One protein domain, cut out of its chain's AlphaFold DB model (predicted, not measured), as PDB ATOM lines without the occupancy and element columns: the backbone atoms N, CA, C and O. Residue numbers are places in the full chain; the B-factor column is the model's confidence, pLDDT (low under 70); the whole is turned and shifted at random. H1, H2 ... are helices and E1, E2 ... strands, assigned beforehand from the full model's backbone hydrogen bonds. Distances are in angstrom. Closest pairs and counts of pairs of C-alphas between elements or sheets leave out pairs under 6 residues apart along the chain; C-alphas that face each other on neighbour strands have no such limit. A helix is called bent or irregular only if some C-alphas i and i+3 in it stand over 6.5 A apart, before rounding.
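What this domain is: This is residues 35 to 139 of the 140 residues of an uncharacterized protein of Psychromonas sp. PRT-SC03 (UniProt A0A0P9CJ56). A strongly twisted sheet of five strands has H3 packed on one face and the short helix H1 on the opposite face, near the E2 edge. H4 follows directly on E5 and points away from this body, its far part, residues 131 to 138, sticking out with His 139 as a free arm. The printed part has 105 residues, with four named helices and five named strands in the order H1 E1 E2 H2 H3 E3 E4 E5 H4; the sheet's order is E2 E1 E5 E4 E3, all antiparallel, and the class is mixed, helices and strands. It is compact, with a radius of gyration of the C-alphas of 14.8 A, yet elongated, spanning 51 by 28 by 26 A.

How they stand to each other: H1, residues 35 to 42, is on the sheet at a height of 7.9 A, and its closest C-alphas to E2, residues 59 to 62, are those of Asp 37 and Ala 61, 4.8 A apart. It runs along the strands, at 22 degrees to E2 on the local plane. E1, residues 49 to 54, forms a hairpin with E2, where N 52 and O 61 are 2.8 A apart, within hydrogen-bond range. On its other side E1 is antiparallel to E5, residues 115 to 123, with N 51 and O 119 at 2.9 A. H2, residues 71 to 74, is only just not on the sheet, with 4 pairs of C-alphas within 10 A. It touches H3, residues 76 to 86, only at the corner, the closest C-alphas being those of Leu 72 and Leu 78, 5.7 A apart. H3 is on the sheet at a height of 6.1 A; the closest C-alphas of H3 and E3, residues 91 to 96, are those of Glu 77 and Tyr 96, 6.0 A apart. H1 and H3 lie on opposite faces, three layers with helices on both faces of the sheet. E3, E4, residues 99 to 109, and E5 form a meander, each strand the antiparallel neighbour of the one before; N 101 and O 94 are at 2.8 A, N 108 and O 116 at 2.8 A. H4, residues 124 to 138, only grazes the sheet with residues 124 to 127. Every O i to N i+4 pair is within hydrogen-bond range in H1 and H4, 5 of 7 are in H3, and H2 is too short for one.

Where its parts are: H1 begins at C-alpha 35, (12.884, -39.472, 31.782), and measures 10.9 A. E1 measures 16.9 A, E2 7.2 A, H2 5.1 A and H3 15.8 A; H3 is irregular, C-alphas 77 and 80 being 7.3 A apart. E3 measures 14.9 A, E4 30.2 A and E5 26.3 A. H4 measures 21.8 A and ends at C-alpha 138, (14.993, 0.637, 37.435).

The domain as a whole: The C-alphas of Asp 113 and His 139 are the two farthest apart, at 51.5 A. The printed part has no cut, and no link is long. The model's pLDDT is under 70 at residues 65 to 68 and 130 to 139.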
ATOM      1  N   VAL A  35      13.977 -40.455  31.755       85.56
ATOM      2  CA  VAL A  35      12.884 -39.472  31.782       85.56
ATOM      3  C   VAL A  35      13.165 -38.331  32.764       85.56
ATOM      4  O   VAL A  35      12.762 -37.198  32.502       85.56
ATOM      5  N   ALA A  36      13.871 -38.607  33.867       88.12
ATOM      6  CA  ALA A  36      14.245 -37.607  34.860       88.12
ATOM      7  C   ALA A  36      15.316 -36.658  34.308       88.12
ATOM      8  O   ALA A  36      15.201 -35.453  34.523       88.12
ATOM      9  N   ASP A  37      16.268 -37.161  33.512       87.31
ATOM     10  CA  ASP A  37      17.244 -36.323  32.798       87.31
ATOM     11  C   ASP A  37      16.540 -35.274  31.931       87.31
ATOM     12  O   ASP A  37      16.826 -34.080  32.013       87.31
ATOM     13  N   ALA A  38      15.548 -35.700  31.142       88.12
ATOM     14  CA  ALA A  38      14.791 -34.794  30.285       88.12
ATOM     15  C   ALA A  38      13.981 -33.755  31.080       88.12
ATOM     16  O   ALA A  38      13.821 -32.622  30.621       88.12
ATOM     17  N   MET A  39      13.447 -34.122  32.247       90.06
ATOM     18  CA  MET A  39      12.717 -33.194  33.118       90.06
ATOM     19  C   MET A  39      13.647 -32.166  33.766       90.06
ATOM     20  O   MET A  39      13.326 -30.976  33.766       90.06
ATOM     21  N   ILE A  40      14.795 -32.612  34.280       91.88
ATOM     22  CA  ILE A  40      15.802 -31.754  34.911       91.88
ATOM     23  C   ILE A  40      16.396 -30.782  33.889       91.88
ATOM     24  O   ILE A  40      16.433 -29.581  34.152       91.88
ATOM     25  N   GLU A  41      16.733 -31.252  32.687       90.88
ATOM     26  CA  GLU A  41      17.276 -30.392  31.630       90.88
ATOM     27  C   GLU A  41      16.268 -29.330  31.170       90.88
ATOM     28  O   GLU A  41      16.618 -28.164  31.004       90.88
ATOM     29  N   ARG A  42      14.983 -29.687  31.034       91.25
ATOM     30  CA  ARG A  42      13.920 -28.715  30.702       91.25
ATOM     31  C   ARG A  42      13.655 -27.697  31.807       91.25
ATOM     32  O   ARG A  42      13.138 -26.623  31.515       91.25
ATOM     33  N   SER A  43      13.962 -28.051  33.050       90.44
ATOM     34  CA  SER A  43      13.736 -27.203  34.222       90.44
ATOM     35  C   SER A  43      14.968 -26.377  34.589       90.44
ATOM     36  O   SER A  43      14.926 -25.635  35.569       90.44
ATOM     37  N   LYS A  44      16.061 -26.501  33.825       89.69
ATOM     38  CA  LYS A  44      17.327 -25.828  34.090       89.69
ATOM     39  C   LYS A  44      17.122 -24.312  34.246       89.69
ATOM     40  O   LYS A  44      16.596 -23.676  33.329       89.69
ATOM     41  N   PRO A  45      17.549 -23.714  35.373       85.56
ATOM     42  CA  PRO A  45      17.452 -22.277  35.565       85.56
ATOM     43  C   PRO A  45      18.398 -21.535  34.614       85.56
ATOM     44  O   PRO A  45      19.415 -22.069  34.174       85.56
ATOM     45  N   GLU A  46      18.094 -20.264  34.337       85.25
ATOM     46  CA  GLU A  46      18.962 -19.397  33.522       85.25
ATOM     47  C   GLU A  46      20.368 -19.260  34.134       85.25
ATOM     48  O   GLU A  46      21.364 -19.145  33.421       85.25
ATOM     49  N   THR A  47      20.451 -19.283  35.467       84.94
ATOM     50  CA  THR A  47      21.702 -19.261  36.226       84.94
ATOM     51  C   THR A  47      21.743 -20.419  37.204       84.94
ATOM     52  O   THR A  47      20.866 -20.536  38.059       84.94
ATOM     53  N   GLY A  48      22.795 -21.227  37.103       88.56
ATOM     54  CA  GLY A  48      23.017 -22.378  37.965       88.56
ATOM     55  C   GLY A  48      22.731 -23.711  37.284       88.56
ATOM     56  O   GLY A  48      22.591 -23.807  36.063       88.56
ATOM     57  N   ASN A  49      22.687 -24.747  38.106       92.19
ATOM     58  CA  ASN A  49      22.499 -26.133  37.724       92.19
ATOM     59  C   ASN A  49      21.434 -26.779  38.604       92.19
ATOM     60  O   ASN A  49      21.185 -26.328  39.724       92.19
ATOM     61  N   LEU A  50      20.834 -27.845  38.084       94.38
ATOM     62  CA  LEU A  50      19.950 -28.724  38.830       94.38
ATOM     63  C   LEU A  50      20.547 -30.120  38.890       94.38
ATOM     64  O   LEU A  50      20.987 -30.661  37.875       94.38
ATOM     65  N   ASP A  51      20.478 -30.708  40.071       93.88
ATOM     66  CA  ASP A  51      20.840 -32.088  40.331       93.88
ATOM     67  C   ASP A  51      19.688 -32.781  41.061       93.88
ATOM     68  O   ASP A  51      19.011 -32.183  41.896       93.88
ATOM     69  N   LEU A  52      19.455 -34.051  40.750       93.38
ATOM     70  CA  LEU A  52      18.492 -34.901  41.440       93.38
ATOM     71  C   LEU A  52      19.243 -36.082  42.046       93.38
ATOM     72  O   LEU A  52      19.858 -36.866  41.323       93.38
ATOM     73  N   TYR A  53      19.158 -36.230  43.364       92.94
ATOM     74  CA  TYR A  53      19.834 -37.290  44.105       92.94
ATOM     75  C   TYR A  53      18.847 -38.222  44.799       92.94
ATOM     76  O   TYR A  53      17.785 -37.813  45.265       92.94
ATOM     77  N   THR A  54      19.244 -39.482  44.944       90.69
ATOM     78  CA  THR A  54      18.654 -40.380  45.946       90.69
ATOM     79  C   THR A  54      19.088 -39.969  47.360       90.69
ATOM     80  O   THR A  54      20.122 -39.323  47.531       90.69
ATOM     81  N   GLN A  55      18.391 -40.451  48.393       87.38
ATOM     82  CA  GLN A  55      18.828 -40.332  49.795       87.38
ATOM     83  C   GLN A  55      20.255 -40.869  50.053       87.38
ATOM     84  O   GLN A  55      20.921 -40.434  50.987       87.38
ATOM     85  N   GLY A  56      20.750 -41.805  49.234       85.69
ATOM     86  CA  GLY A  56      22.117 -42.332  49.327       85.69
ATOM     87  C   GLY A  56      23.184 -41.461  48.654       85.69
ATOM     88  O   GLY A  56      24.354 -41.841  48.636       85.69
ATOM     89  N   GLY A  57      22.800 -40.326  48.065       88.00
ATOM     90  CA  GLY A  57      23.693 -39.443  47.317       88.00
ATOM     91  C   GLY A  57      24.019 -39.917  45.896       88.00
ATOM     92  O   GLY A  57      24.879 -39.332  45.248       88.00
ATOM     93  N   ILE A  58      23.338 -40.954  45.396       88.88
ATOM     94  CA  ILE A  58      23.451 -41.368  43.987       88.88
ATOM     95  C   ILE A  58      22.752 -40.324  43.119       88.88
ATOM     96  O   ILE A  58      21.590 -40.000  43.376       88.88
ATOM     97  N   THR A  59      23.442 -39.842  42.089       90.06
ATOM     98  CA  THR A  59      22.908 -38.921  41.077       90.06
ATOM     99  C   THR A  59      21.962 -39.674  40.149       90.06
ATOM    100  O   THR A  59      22.367 -40.647  39.511       90.06
ATOM    101  N   ILE A  60      20.711 -39.221  40.093       89.56
ATOM    102  CA  ILE A  60      19.672 -39.706  39.177       89.56
ATOM    103  C   ILE A  60      19.725 -38.923  37.866       89.56
ATOM    104  O   ILE A  60      19.645 -39.517  36.801       89.56
ATOM    105  N   ALA A  61      19.842 -37.597  37.963       90.25
ATOM    106  CA  ALA A  61      19.879 -36.684  36.829       90.25
ATOM    107  C   ALA A  61      20.637 -35.407  37.204       90.25
ATOM    108  O   ALA A  61      20.643 -35.005  38.370       90.25
ATOM    109  N   SER A  62      21.276 -34.766  36.226       91.31
ATOM    110  CA  SER A  62      22.035 -33.527  36.423       91.31
ATOM    111  C   SER A  62      22.065 -32.697  35.144       91.31
ATOM    112  O   SER A  62      22.216 -33.243  34.054       91.31
ATOM    113  N   THR A  63      21.997 -31.371  35.274       91.31
ATOM    114  CA  THR A  63      22.277 -30.437  34.165       91.31
ATOM    115  C   THR A  63      23.771 -30.152  33.999       91.31
ATOM    116  O   THR A  63      24.166 -29.376  33.122       91.31
ATOM    117  N   THR A  64      24.614 -30.700  34.878       83.38
ATOM    118  CA  THR A  64      26.070 -30.628  34.745       83.38
ATOM    119  C   THR A  64      26.561 -31.794  33.899       83.38
ATOM    120  O   THR A  64      26.073 -32.915  33.999       83.38
ATOM    121  N   SER A  65      27.580 -31.564  33.074       64.69
ATOM    122  CA  SER A  65      28.125 -32.570  32.150       64.69
ATOM    123  C   SER A  65      28.890 -33.713  32.837       64.69
ATOM    124  O   SER A  65      29.648 -34.429  32.180       64.69
ATOM    125  N   SER A  66      28.775 -33.869  34.157       61.53
ATOM    126  CA  SER A  66      29.500 -34.900  34.886       61.53
ATOM    127  C   SER A  66      28.738 -36.218  34.849       61.53
ATOM    128  O   SER A  66      27.748 -36.407  35.542       61.53
ATOM    129  N   SER A  67      29.255 -37.166  34.073       56.62
ATOM    130  CA  SER A  67      28.719 -38.523  33.945       56.62
ATOM    131  C   SER A  67      28.971 -39.422  35.169       56.62
ATOM    132  O   SER A  67      28.817 -40.640  35.072       56.62
ATOM    133  N   ILE A  68      29.441 -38.877  36.300       67.00
ATOM    134  CA  ILE A  68      29.815 -39.675  37.474       67.00
ATOM    135  C   ILE A  68      28.595 -39.808  38.387       67.00
ATOM    136  O   ILE A  68      28.260 -38.896  39.136       67.00
ATOM    137  N   GLN A  69      27.956 -40.978  38.346       70.62
ATOM    138  CA  GLN A  69      26.754 -41.283  39.134       70.62
ATOM    139  C   GLN A  69      26.954 -41.055  40.639       70.62
ATOM    140  O   GLN A  69      26.072 -40.529  41.309       70.62
ATOM    141  N   ASP A  70      28.137 -41.374  41.162       77.69
ATOM    142  CA  ASP A  70      28.475 -41.230  42.580       77.69
ATOM    143  C   ASP A  70      29.232 -39.936  42.902       77.69
ATOM    144  O   ASP A  70      29.881 -39.845  43.940       77.69
ATOM    145  N   LYS A  71      29.159 -38.910  42.045       81.94
ATOM    146  CA  LYS A  71      29.939 -37.677  42.217       81.94
ATOM    147  C   LYS A  71      29.793 -37.069  43.611       81.94
ATOM    148  O   LYS A  71      30.800 -36.777  44.243       81.94
ATOM    149  N   LEU A  72      28.564 -36.942  44.112       89.00
ATOM    150  CA  LEU A  72      28.285 -36.414  45.452       89.00
ATOM    151  C   LEU A  72      28.926 -37.259  46.572       89.00
ATOM    152  O   LEU A  72      29.257 -36.744  47.637       89.00
ATOM    153  N   ASN A  73      29.111 -38.557  46.335       87.56
ATOM    154  CA  ASN A  73      29.737 -39.485  47.268       87.56
ATOM    155  C   ASN A  73      31.267 -39.544  47.131       87.56
ATOM    156  O   ASN A  73      31.941 -39.824  48.123       87.56
ATOM    157  N   SER A  74      31.810 -39.306  45.934       88.00
ATOM    158  CA  SER A  74      33.240 -39.448  45.628       88.00
ATOM    159  C   SER A  74      34.030 -38.136  45.646       88.00
ATOM    160  O   SER A  74      35.246 -38.164  45.820       88.00
ATOM    161  N   ASP A  75      33.373 -36.999  45.418       90.94
ATOM    162  CA  ASP A  75      34.003 -35.678  45.342       90.94
ATOM    163  C   ASP A  75      34.127 -35.069  46.748       90.94
ATOM    164  O   ASP A  75      33.130 -34.767  47.410       90.94
ATOM    165  N   ALA A  76      35.363 -34.897  47.220       91.50
ATOM    166  CA  ALA A  76      35.639 -34.391  48.563       91.50
ATOM    167  C   ALA A  76      35.134 -32.952  48.775       91.50
ATOM    168  O   ALA A  76      34.724 -32.610  49.892       91.50
ATOM    169  N   GLU A  77      35.105 -32.129  47.722       92.19
ATOM    170  CA  GLU A  77      34.594 -30.754  47.793       92.19
ATOM    171  C   GLU A  77      33.068 -30.715  47.990       92.19
ATOM    172  O   GLU A  77      32.533 -29.733  48.499       92.19
ATOM    173  N   LEU A  78      32.358 -31.806  47.674       92.69
ATOM    174  CA  LEU A  78      30.907 -31.931  47.864       92.69
ATOM    175  C   LEU A  78      30.508 -32.552  49.211       92.69
ATOM    176  O   LEU A  78      29.322 -32.755  49.478       92.69
ATOM    177  N   SER A  79      31.464 -32.825  50.101       93.31
ATOM    178  CA  SER A  79      31.184 -33.425  51.413       93.31
ATOM    179  C   SER A  79      30.203 -32.600  52.260       93.31
ATOM    180  O   SER A  79      29.277 -33.160  52.851       93.31
ATOM    181  N   ALA A  80      30.345 -31.270  52.269       94.00
ATOM    182  CA  ALA A  80      29.427 -30.368  52.964       94.00
ATOM    183  C   ALA A  80      28.014 -30.400  52.357       94.00
ATOM    184  O   ALA A  80      27.029 -30.437  53.095       94.00
ATOM    185  N   LEU A  81      27.920 -30.467  51.023       94.88
ATOM    186  CA  LEU A  81      26.651 -30.586  50.303       94.88
ATOM    187  C   LEU A  81      25.918 -31.874  50.686       94.88
ATOM    188  O   LEU A  81      24.739 -31.840  51.035       94.88
ATOM    189  N   LYS A  82      26.634 -33.002  50.717       94.06
ATOM    190  CA  LYS A  82      26.081 -34.294  51.140       94.06
ATOM    191  C   LYS A  82      25.538 -34.248  52.570       94.06
ATOM    192  O   LYS A  82      24.462 -34.780  52.843       94.06
ATOM    193  N   VAL A  83      26.267 -33.619  53.490       93.94
ATOM    194  CA  VAL A  83      25.812 -33.452  54.878       93.94
ATOM    195  C   VAL A  83      24.556 -32.579  54.943       93.94
ATOM    196  O   VAL A  83      23.619 -32.939  55.652       93.94
ATOM    197  N   ALA A  84      24.497 -31.482  54.185       94.56
ATOM    198  CA  ALA A  84      23.325 -30.606  54.140       94.56
ATOM    199  C   ALA A  84      22.072 -31.318  53.601       94.56
ATOM    200  O   ALA A  84      21.008 -31.204  54.208       94.56
ATOM    201  N   ILE A  85      22.211 -32.122  52.538       93.25
ATOM    202  CA  ILE A  85      21.125 -32.961  52.002       93.25
ATOM    203  C   ILE A  85      20.610 -33.923  53.080       93.25
ATOM    204  O   ILE A  85      19.414 -33.964  53.362       93.25
ATOM    205  N   ASN A  86      21.513 -34.655  53.739       90.81
ATOM    206  CA  ASN A  86      21.147 -35.630  54.773       90.81
ATOM    207  C   ASN A  86      20.485 -34.985  55.997       90.81
ATOM    208  O   ASN A  86      19.582 -35.572  56.596       90.81
ATOM    209  N   ASN A  87      20.913 -33.775  56.353       91.56
ATOM    210  CA  ASN A  87      20.334 -32.998  57.446       91.56
ATOM    211  C   ASN A  87      19.033 -32.284  57.057       91.56
ATOM    212  O   ASN A  87      18.411 -31.675  57.925       91.56
ATOM    213  N   LYS A  88      18.609 -32.372  55.787       88.00
ATOM    214  CA  LYS A  88      17.433 -31.677  55.244       88.00
ATOM    215  C   LYS A  88      17.504 -30.161  55.449       88.00
ATOM    216  O   LYS A  88      16.505 -29.534  55.795       88.00
ATOM    217  N   SER A  89      18.690 -29.584  55.268       91.25
ATOM    218  CA  SER A  89      18.860 -28.132  55.262       91.25
ATOM    219  C   SER A  89      18.037 -27.497  54.138       91.25
ATOM    220  O   SER A  89      17.834 -28.117  53.100       91.25
ATOM    221  N   GLU A  90      17.609 -26.248  54.318       92.88
ATOM    222  CA  GLU A  90      16.927 -25.479  53.262       92.88
ATOM    223  C   GLU A  90      17.915 -24.938  52.218       92.88
ATOM    224  O   GLU A  90      17.626 -24.925  51.020       92.88
ATOM    225  N   SER A  91      19.113 -24.544  52.663       95.88
ATOM    226  CA  SER A  91      20.184 -24.054  51.797       95.88
ATOM    227  C   SER A  91      21.582 -24.304  52.369       95.88
ATOM    228  O   SER A  91      21.747 -24.575  53.561       95.88
ATOM    229  N   LEU A  92      22.602 -24.203  51.515       97.19
ATOM    230  CA  LEU A  92      24.015 -24.290  51.882       97.19
ATOM    231  C   LEU A  92      24.845 -23.347  51.011       97.19
ATOM    232  O   LEU A  92      24.741 -23.383  49.789       97.19
ATOM    233  N   GLU A  93      25.730 -22.577  51.635       96.12
ATOM    234  CA  GLU A  93      26.804 -21.864  50.942       96.12
ATOM    235  C   GLU A  93      28.128 -22.610  51.123       96.12
ATOM    236  O   GLU A  93      28.436 -23.079  52.221       96.12
ATOM    237  N   TYR A  94      28.905 -22.740  50.051       95.50
ATOM    238  CA  TYR A  94      30.174 -23.467  50.049       95.50
ATOM    239  C   TYR A  94      31.025 -23.068  48.840       95.50
ATOM    240  O   TYR A  94      30.561 -22.379  47.936       95.50
ATOM    241  N   VAL A  95      32.287 -23.492  48.822       93.62
ATOM    242  CA  VAL A  95      33.165 -23.308  47.662       93.62
ATOM    243  C   VAL A  95      33.255 -24.626  46.912       93.62
ATOM    244  O   VAL A  95      33.524 -25.659  47.522       93.62
ATOM    245  N   TYR A  96      33.044 -24.584  45.599       91.31
ATOM    246  CA  TYR A  96      33.145 -25.752  44.731       91.31
ATOM    247  C   TYR A  96      33.865 -25.392  43.441       91.31
ATOM    248  O   TYR A  96      33.404 -24.518  42.715       91.31
ATOM    249  N   GLN A  97      34.996 -26.028  43.141       89.44
ATOM    250  CA  GLN A  97      35.793 -25.743  41.939       89.44
ATOM    251  C   GLN A  97      36.103 -24.242  41.755       89.44
ATOM    252  O   GLN A  97      36.063 -23.715  40.644       89.44
ATOM    253  N   ASN A  98      36.417 -23.547  42.856       89.69
ATOM    254  CA  ASN A  98      36.631 -22.092  42.938       89.69
ATOM    255  C   ASN A  98      35.394 -21.206  42.672       89.69
ATOM    256  O   ASN A  98      35.537 -19.991  42.576       89.69
ATOM    257  N   MET A  99      34.195 -21.781  42.581       90.88
ATOM    258  CA  MET A  99      32.923 -21.053  42.545       90.88
ATOM    259  C   MET A  99      32.398 -20.852  43.970       90.88
ATOM    260  O   MET A  99      32.347 -21.810  44.747       90.88
ATOM    261  N   ASN A 100      31.954 -19.633  44.294       94.25
ATOM    262  CA  ASN A 100      31.165 -19.364  45.496       94.25
ATOM    263  C   ASN A 100      29.745 -19.886  45.266       94.25
ATOM    264  O   ASN A 100      28.902 -19.212  44.680       94.25
ATOM    265  N   ALA A 101      29.497 -21.125  45.670       94.88
ATOM    266  CA  ALA A 101      28.249 -21.819  45.423       94.88
ATOM    267  C   ALA A 101      27.215 -21.504  46.508       94.88
ATOM    268  O   ALA A 101      27.525 -21.485  47.703       94.88
ATOM    269  N   ILE A 102      25.966 -21.335  46.089       95.50
ATOM    270  CA  ILE A 102      24.794 -21.440  46.955       95.50
ATOM    271  C   ILE A 102      23.873 -22.525  46.405       95.50
ATOM    272  O   ILE A 102      23.526 -22.503  45.222       95.50
ATOM    273  N   SER A 103      23.499 -23.475  47.259       96.31
ATOM    274  CA  SER A 103      22.555 -24.539  46.932       96.31
ATOM    275  C   SER A 103      21.274 -24.412  47.739       96.31
ATOM    276  O   SER A 103      21.326 -24.135  48.936       96.31
ATOM    277  N   TYR A 104      20.146 -24.687  47.091       95.75
ATOM    278  CA  TYR A 104      18.827 -24.845  47.702       95.75
ATOM    279  C   TYR A 104      18.328 -26.273  47.500       95.75
ATOM    280  O   TYR A 104      18.603 -26.882  46.462       95.75
ATOM    281  N   PHE A 105      17.592 -26.794  48.480       96.00
ATOM    282  CA  PHE A 105      17.162 -28.190  48.507       96.00
ATOM    283  C   PHE A 105      15.641 -28.303  48.526       96.00
ATOM    284  O   PHE A 105      14.987 -27.669  49.349       96.00
ATOM    285  N   GLU A 106      15.093 -29.176  47.683       94.88
ATOM    286  CA  GLU A 106      13.690 -29.591  47.744       94.88
ATOM    287  C   GLU A 106      13.614 -31.115  47.852       94.88
ATOM    288  O   GLU A 106      14.203 -31.843  47.051       94.88
ATOM    289  N   ASN A 107      12.893 -31.617  48.855       93.00
ATOM    290  CA  ASN A 107      12.795 -33.052  49.118       93.00
ATOM    291  C   ASN A 107      11.502 -33.629  48.537       93.00
ATOM    292  O   ASN A 107      10.402 -33.197  48.869       93.00
ATOM    293  N   ILE A 108      11.637 -34.680  47.734       91.38
ATOM    294  CA  ILE A 108      10.534 -35.403  47.109       91.38
ATOM    295  C   ILE A 108      10.360 -36.734  47.839       91.38
ATOM    296  O   ILE A 108      11.175 -37.650  47.700       91.38
ATOM    297  N   LYS A 109       9.274 -36.859  48.608       90.44
ATOM    298  CA  LYS A 109       8.890 -38.124  49.244       90.44
ATOM    299  C   LYS A 109       8.158 -39.006  48.232       90.44
ATOM    300  O   LYS A 109       7.055 -38.665  47.808       90.44
ATOM    301  N   LEU A 110       8.751 -40.142  47.868       85.50
ATOM    302  CA  LEU A 110       8.158 -41.110  46.934       85.50
ATOM    303  C   LEU A 110       7.412 -42.236  47.660       85.50
ATOM    304  O   LEU A 110       6.378 -42.707  47.192       85.50
ATOM    305  N   SER A 111       7.924 -42.658  48.816       85.12
ATOM    306  CA  SER A 111       7.260 -43.571  49.755       85.12
ATOM    307  C   SER A 111       7.780 -43.325  51.174       85.12
ATOM    308  O   SER A 111       8.552 -42.394  51.391       85.12
ATOM    309  N   ASP A 112       7.380 -44.133  52.158       85.00
ATOM    310  CA  ASP A 112       7.859 -43.960  53.539       85.00
ATOM    311  C   ASP A 112       9.382 -44.108  53.673       85.00
ATOM    312  O   ASP A 112      10.004 -43.315  54.376       85.00
ATOM    313  N   ASP A 113       9.979 -45.020  52.903       85.00
ATOM    314  CA  ASP A 113      11.420 -45.306  52.957       85.00
ATOM    315  C   ASP A 113      12.236 -44.708  51.798       85.00
ATOM    316  O   ASP A 113      13.449 -44.898  51.741       85.00
ATOM    317  N   ILE A 114      11.595 -44.012  50.848       87.06
ATOM    318  CA  ILE A 114      12.267 -43.505  49.643       87.06
ATOM    319  C   ILE A 114      12.027 -42.013  49.506       87.06
ATOM    320  O   ILE A 114      10.909 -41.559  49.248       87.06
ATOM    321  N   ASN A 115      13.126 -41.271  49.619       90.44
ATOM    322  CA  ASN A 115      13.179 -39.836  49.406       90.44
ATOM    323  C   ASN A 115      14.254 -39.512  48.375       90.44
ATOM    324  O   ASN A 115      15.358 -40.068  48.414       90.44
ATOM    325  N   TRP A 116      13.925 -38.600  47.473       93.19
ATOM    326  CA  TRP A 116      14.878 -37.962  46.576       93.19
ATOM    327  C   TRP A 116      15.011 -36.487  46.946       93.19
ATOM    328  O   TRP A 116      14.117 -35.918  47.571       93.19
ATOM    329  N   THR A 117      16.112 -35.866  46.549       95.44
ATOM    330  CA  THR A 117      16.373 -34.449  46.801       95.44
ATOM    331  C   THR A 117      16.768 -33.782  45.494       95.44
ATOM    332  O   THR A 117      17.727 -34.204  44.846       95.44
ATOM    333  N   VAL A 118      16.024 -32.748  45.108       95.31
ATOM    334  CA  VAL A 118      16.415 -31.814  44.051       95.31
ATOM    335  C   VAL A 118      17.316 -30.757  44.671       95.31
ATOM    336  O   VAL A 118      16.998 -30.206  45.725       95.31
ATOM    337  N   VAL A 119      18.431 -30.471  44.013       95.75
ATOM    338  CA  VAL A 119      19.407 -29.469  44.430       95.75
ATOM    339  C   VAL A 119      19.565 -28.459  43.312       95.75
ATOM    340  O   VAL A 119      19.952 -28.814  42.200       95.75
ATOM    341  N   MET A 120      19.273 -27.197  43.607       95.12
ATOM    342  CA  MET A 120      19.561 -26.080  42.713       95.12
ATOM    343  C   MET A 120      20.809 -25.380  43.206       95.12
ATOM    344  O   MET A 120      20.801 -24.860  44.314       95.12
ATOM    345  N   THR A 121      21.867 -25.380  42.401       94.31
ATOM    346  CA  THR A 121      23.157 -24.784  42.758       94.31
ATOM    347  C   THR A 121      23.473 -23.643  41.816       94.31
ATOM    348  O   THR A 121      23.457 -23.827  40.601       94.31
ATOM    349  N   ALA A 122      23.822 -22.482  42.351       92.88
ATOM    350  CA  ALA A 122      24.192 -21.327  41.552       92.88
ATOM    351  C   ALA A 122      25.474 -20.661  42.050       92.88
ATOM    352  O   ALA A 122      25.851 -20.785  43.214       92.88
ATOM    353  N   ASP A 123      26.121 -19.938  41.139       92.56
ATOM    354  CA  ASP A 123      27.222 -19.043  41.467       92.56
ATOM    355  C   ASP A 123      26.653 -17.781  42.128       92.56
ATOM    356  O   ASP A 123      25.933 -16.988  41.507       92.56
ATOM    357  N   LYS A 124      26.971 -17.625  43.408       91.38
ATOM    358  CA  LYS A 124      26.540 -16.522  44.255       91.38
ATOM    359  C   LYS A 124      26.981 -15.180  43.671       91.38
ATOM    360  O   LYS A 124      26.180 -14.246  43.619       91.38
ATOM    361  N   ASP A 125      28.207 -15.093  43.166       89.31
ATOM    362  CA  ASP A 125      28.771 -13.841  42.659       89.31
ATOM    363  C   ASP A 125      28.030 -13.375  41.396       89.31
ATOM    364  O   ASP A 125      27.771 -12.180  41.221       89.31
ATOM    365  N   ILE A 126      27.596 -14.317  40.551       87.00
ATOM    366  CA  ILE A 126      26.789 -14.025  39.357       87.00
ATOM    367  C   ILE A 126      25.378 -13.561  39.736       87.00
ATOM    368  O   ILE A 126      24.879 -12.592  39.152       87.00
ATOM    369  N   ILE A 127      24.726 -14.226  40.695       84.00
ATOM    370  CA  ILE A 127      23.370 -13.856  41.132       84.00
ATOM    371  C   ILE A 127      23.363 -12.426  41.677       84.00
ATOM    372  O   ILE A 127      22.597 -11.588  41.194       84.00
ATOM    373  N   PHE A 128      24.258 -12.114  42.617       80.81
ATOM    374  CA  PHE A 128      24.308 -10.783  43.224       80.81
ATOM    375  C   PHE A 128      24.713  -9.692  42.223       80.81
ATOM    376  O   PHE A 128      24.223  -8.562  42.304       80.81
ATOM    377  N   ALA A 129      25.557 -10.001  41.233       79.25
ATOM    378  CA  ALA A 129      25.863  -9.061  40.155       79.25
ATOM    379  C   ALA A 129      24.631  -8.747  39.285       79.25
ATOM    380  O   ALA A 129      24.394  -7.579  38.956       79.25
ATOM    381  N   LYS A 130      23.818  -9.760  38.940       69.88
ATOM    382  CA  LYS A 130      22.575  -9.570  38.170       69.88
ATOM    383  C   LYS A 130      21.545  -8.739  38.934       69.88
ATOM    384  O   LYS A 130      20.951  -7.839  38.342       69.88
ATOM    385  N   GLU A 131      21.344  -9.003  40.223       64.88
ATOM    386  CA  GLU A 131      20.401  -8.230  41.045       64.88
ATOM    387  C   GLU A 131      20.786  -6.748  41.110       64.88
ATOM    388  O   GLU A 131      19.945  -5.875  40.881       64.88
ATOM    389  N   ASN A 132      22.072  -6.454  41.319       63.50
ATOM    390  CA  ASN A 132      22.566  -5.079  41.334       63.50
ATOM    391  C   ASN A 132      22.362  -4.376  39.983       63.50
ATOM    392  O   ASN A 132      21.929  -3.223  39.951       63.50
ATOM    393  N   ALA A 133      22.600  -5.064  38.864       61.56
ATOM    394  CA  ALA A 133      22.336  -4.511  37.534       61.56
ATOM    395  C   ALA A 133      20.838  -4.220  37.302       61.56
ATOM    396  O   ALA A 133      20.490  -3.173  36.754       61.56
ATOM    397  N   TYR A 134      19.944  -5.102  37.764       59.81
ATOM    398  CA  TYR A 134      18.493  -4.896  37.683       59.81
ATOM    399  C   TYR A 134      18.014  -3.694  38.505       59.81
ATOM    400  O   TYR A 134      17.124  -2.965  38.060       59.81
ATOM    401  N   ILE A 135      18.594  -3.469  39.687       61.22
ATOM    402  CA  ILE A 135      18.275  -2.308  40.531       61.22
ATOM    403  C   ILE A 135      18.735  -1.015  39.849       61.22
ATOM    404  O   ILE A 135      17.961  -0.062  39.774       61.22
ATOM    405  N   PHE A 136      19.947  -0.987  39.288       55.59
ATOM    406  CA  PHE A 136      20.460   0.187  38.573       55.59
ATOM    407  C   PHE A 136      19.577   0.595  37.384       55.59
ATOM    408  O   PHE A 136      19.296   1.777  37.219       55.59
ATOM    409  N   LEU A 137      19.073  -0.368  36.605       55.69
ATOM    410  CA  LEU A 137      18.228  -0.098  35.433       55.69
ATOM    411  C   LEU A 137      16.804   0.371  35.771       55.69
ATOM    412  O   LEU A 137      16.137   0.941  34.914       55.69
ATOM    413  N   LYS A 138      16.311   0.138  36.994       60.53
ATOM    414  CA  LYS A 138      14.993   0.637  37.435       60.53
ATOM    415  C   LYS A 138      15.027   2.056  38.012       60.53
ATOM    416  O   LYS A 138      13.964   2.613  38.281       60.53
ATOM    417  N   HIS A 139      16.213   2.628  38.217       54.34
ATOM    418  CA  HIS A 139      16.395   3.931  38.868       54.34
ATOM    419  C   HIS A 139      17.106   4.981  37.992       54.34
ATOM    420  O   HIS A 139      17.487   6.038  38.497       54.34
TER     421      HIS A 139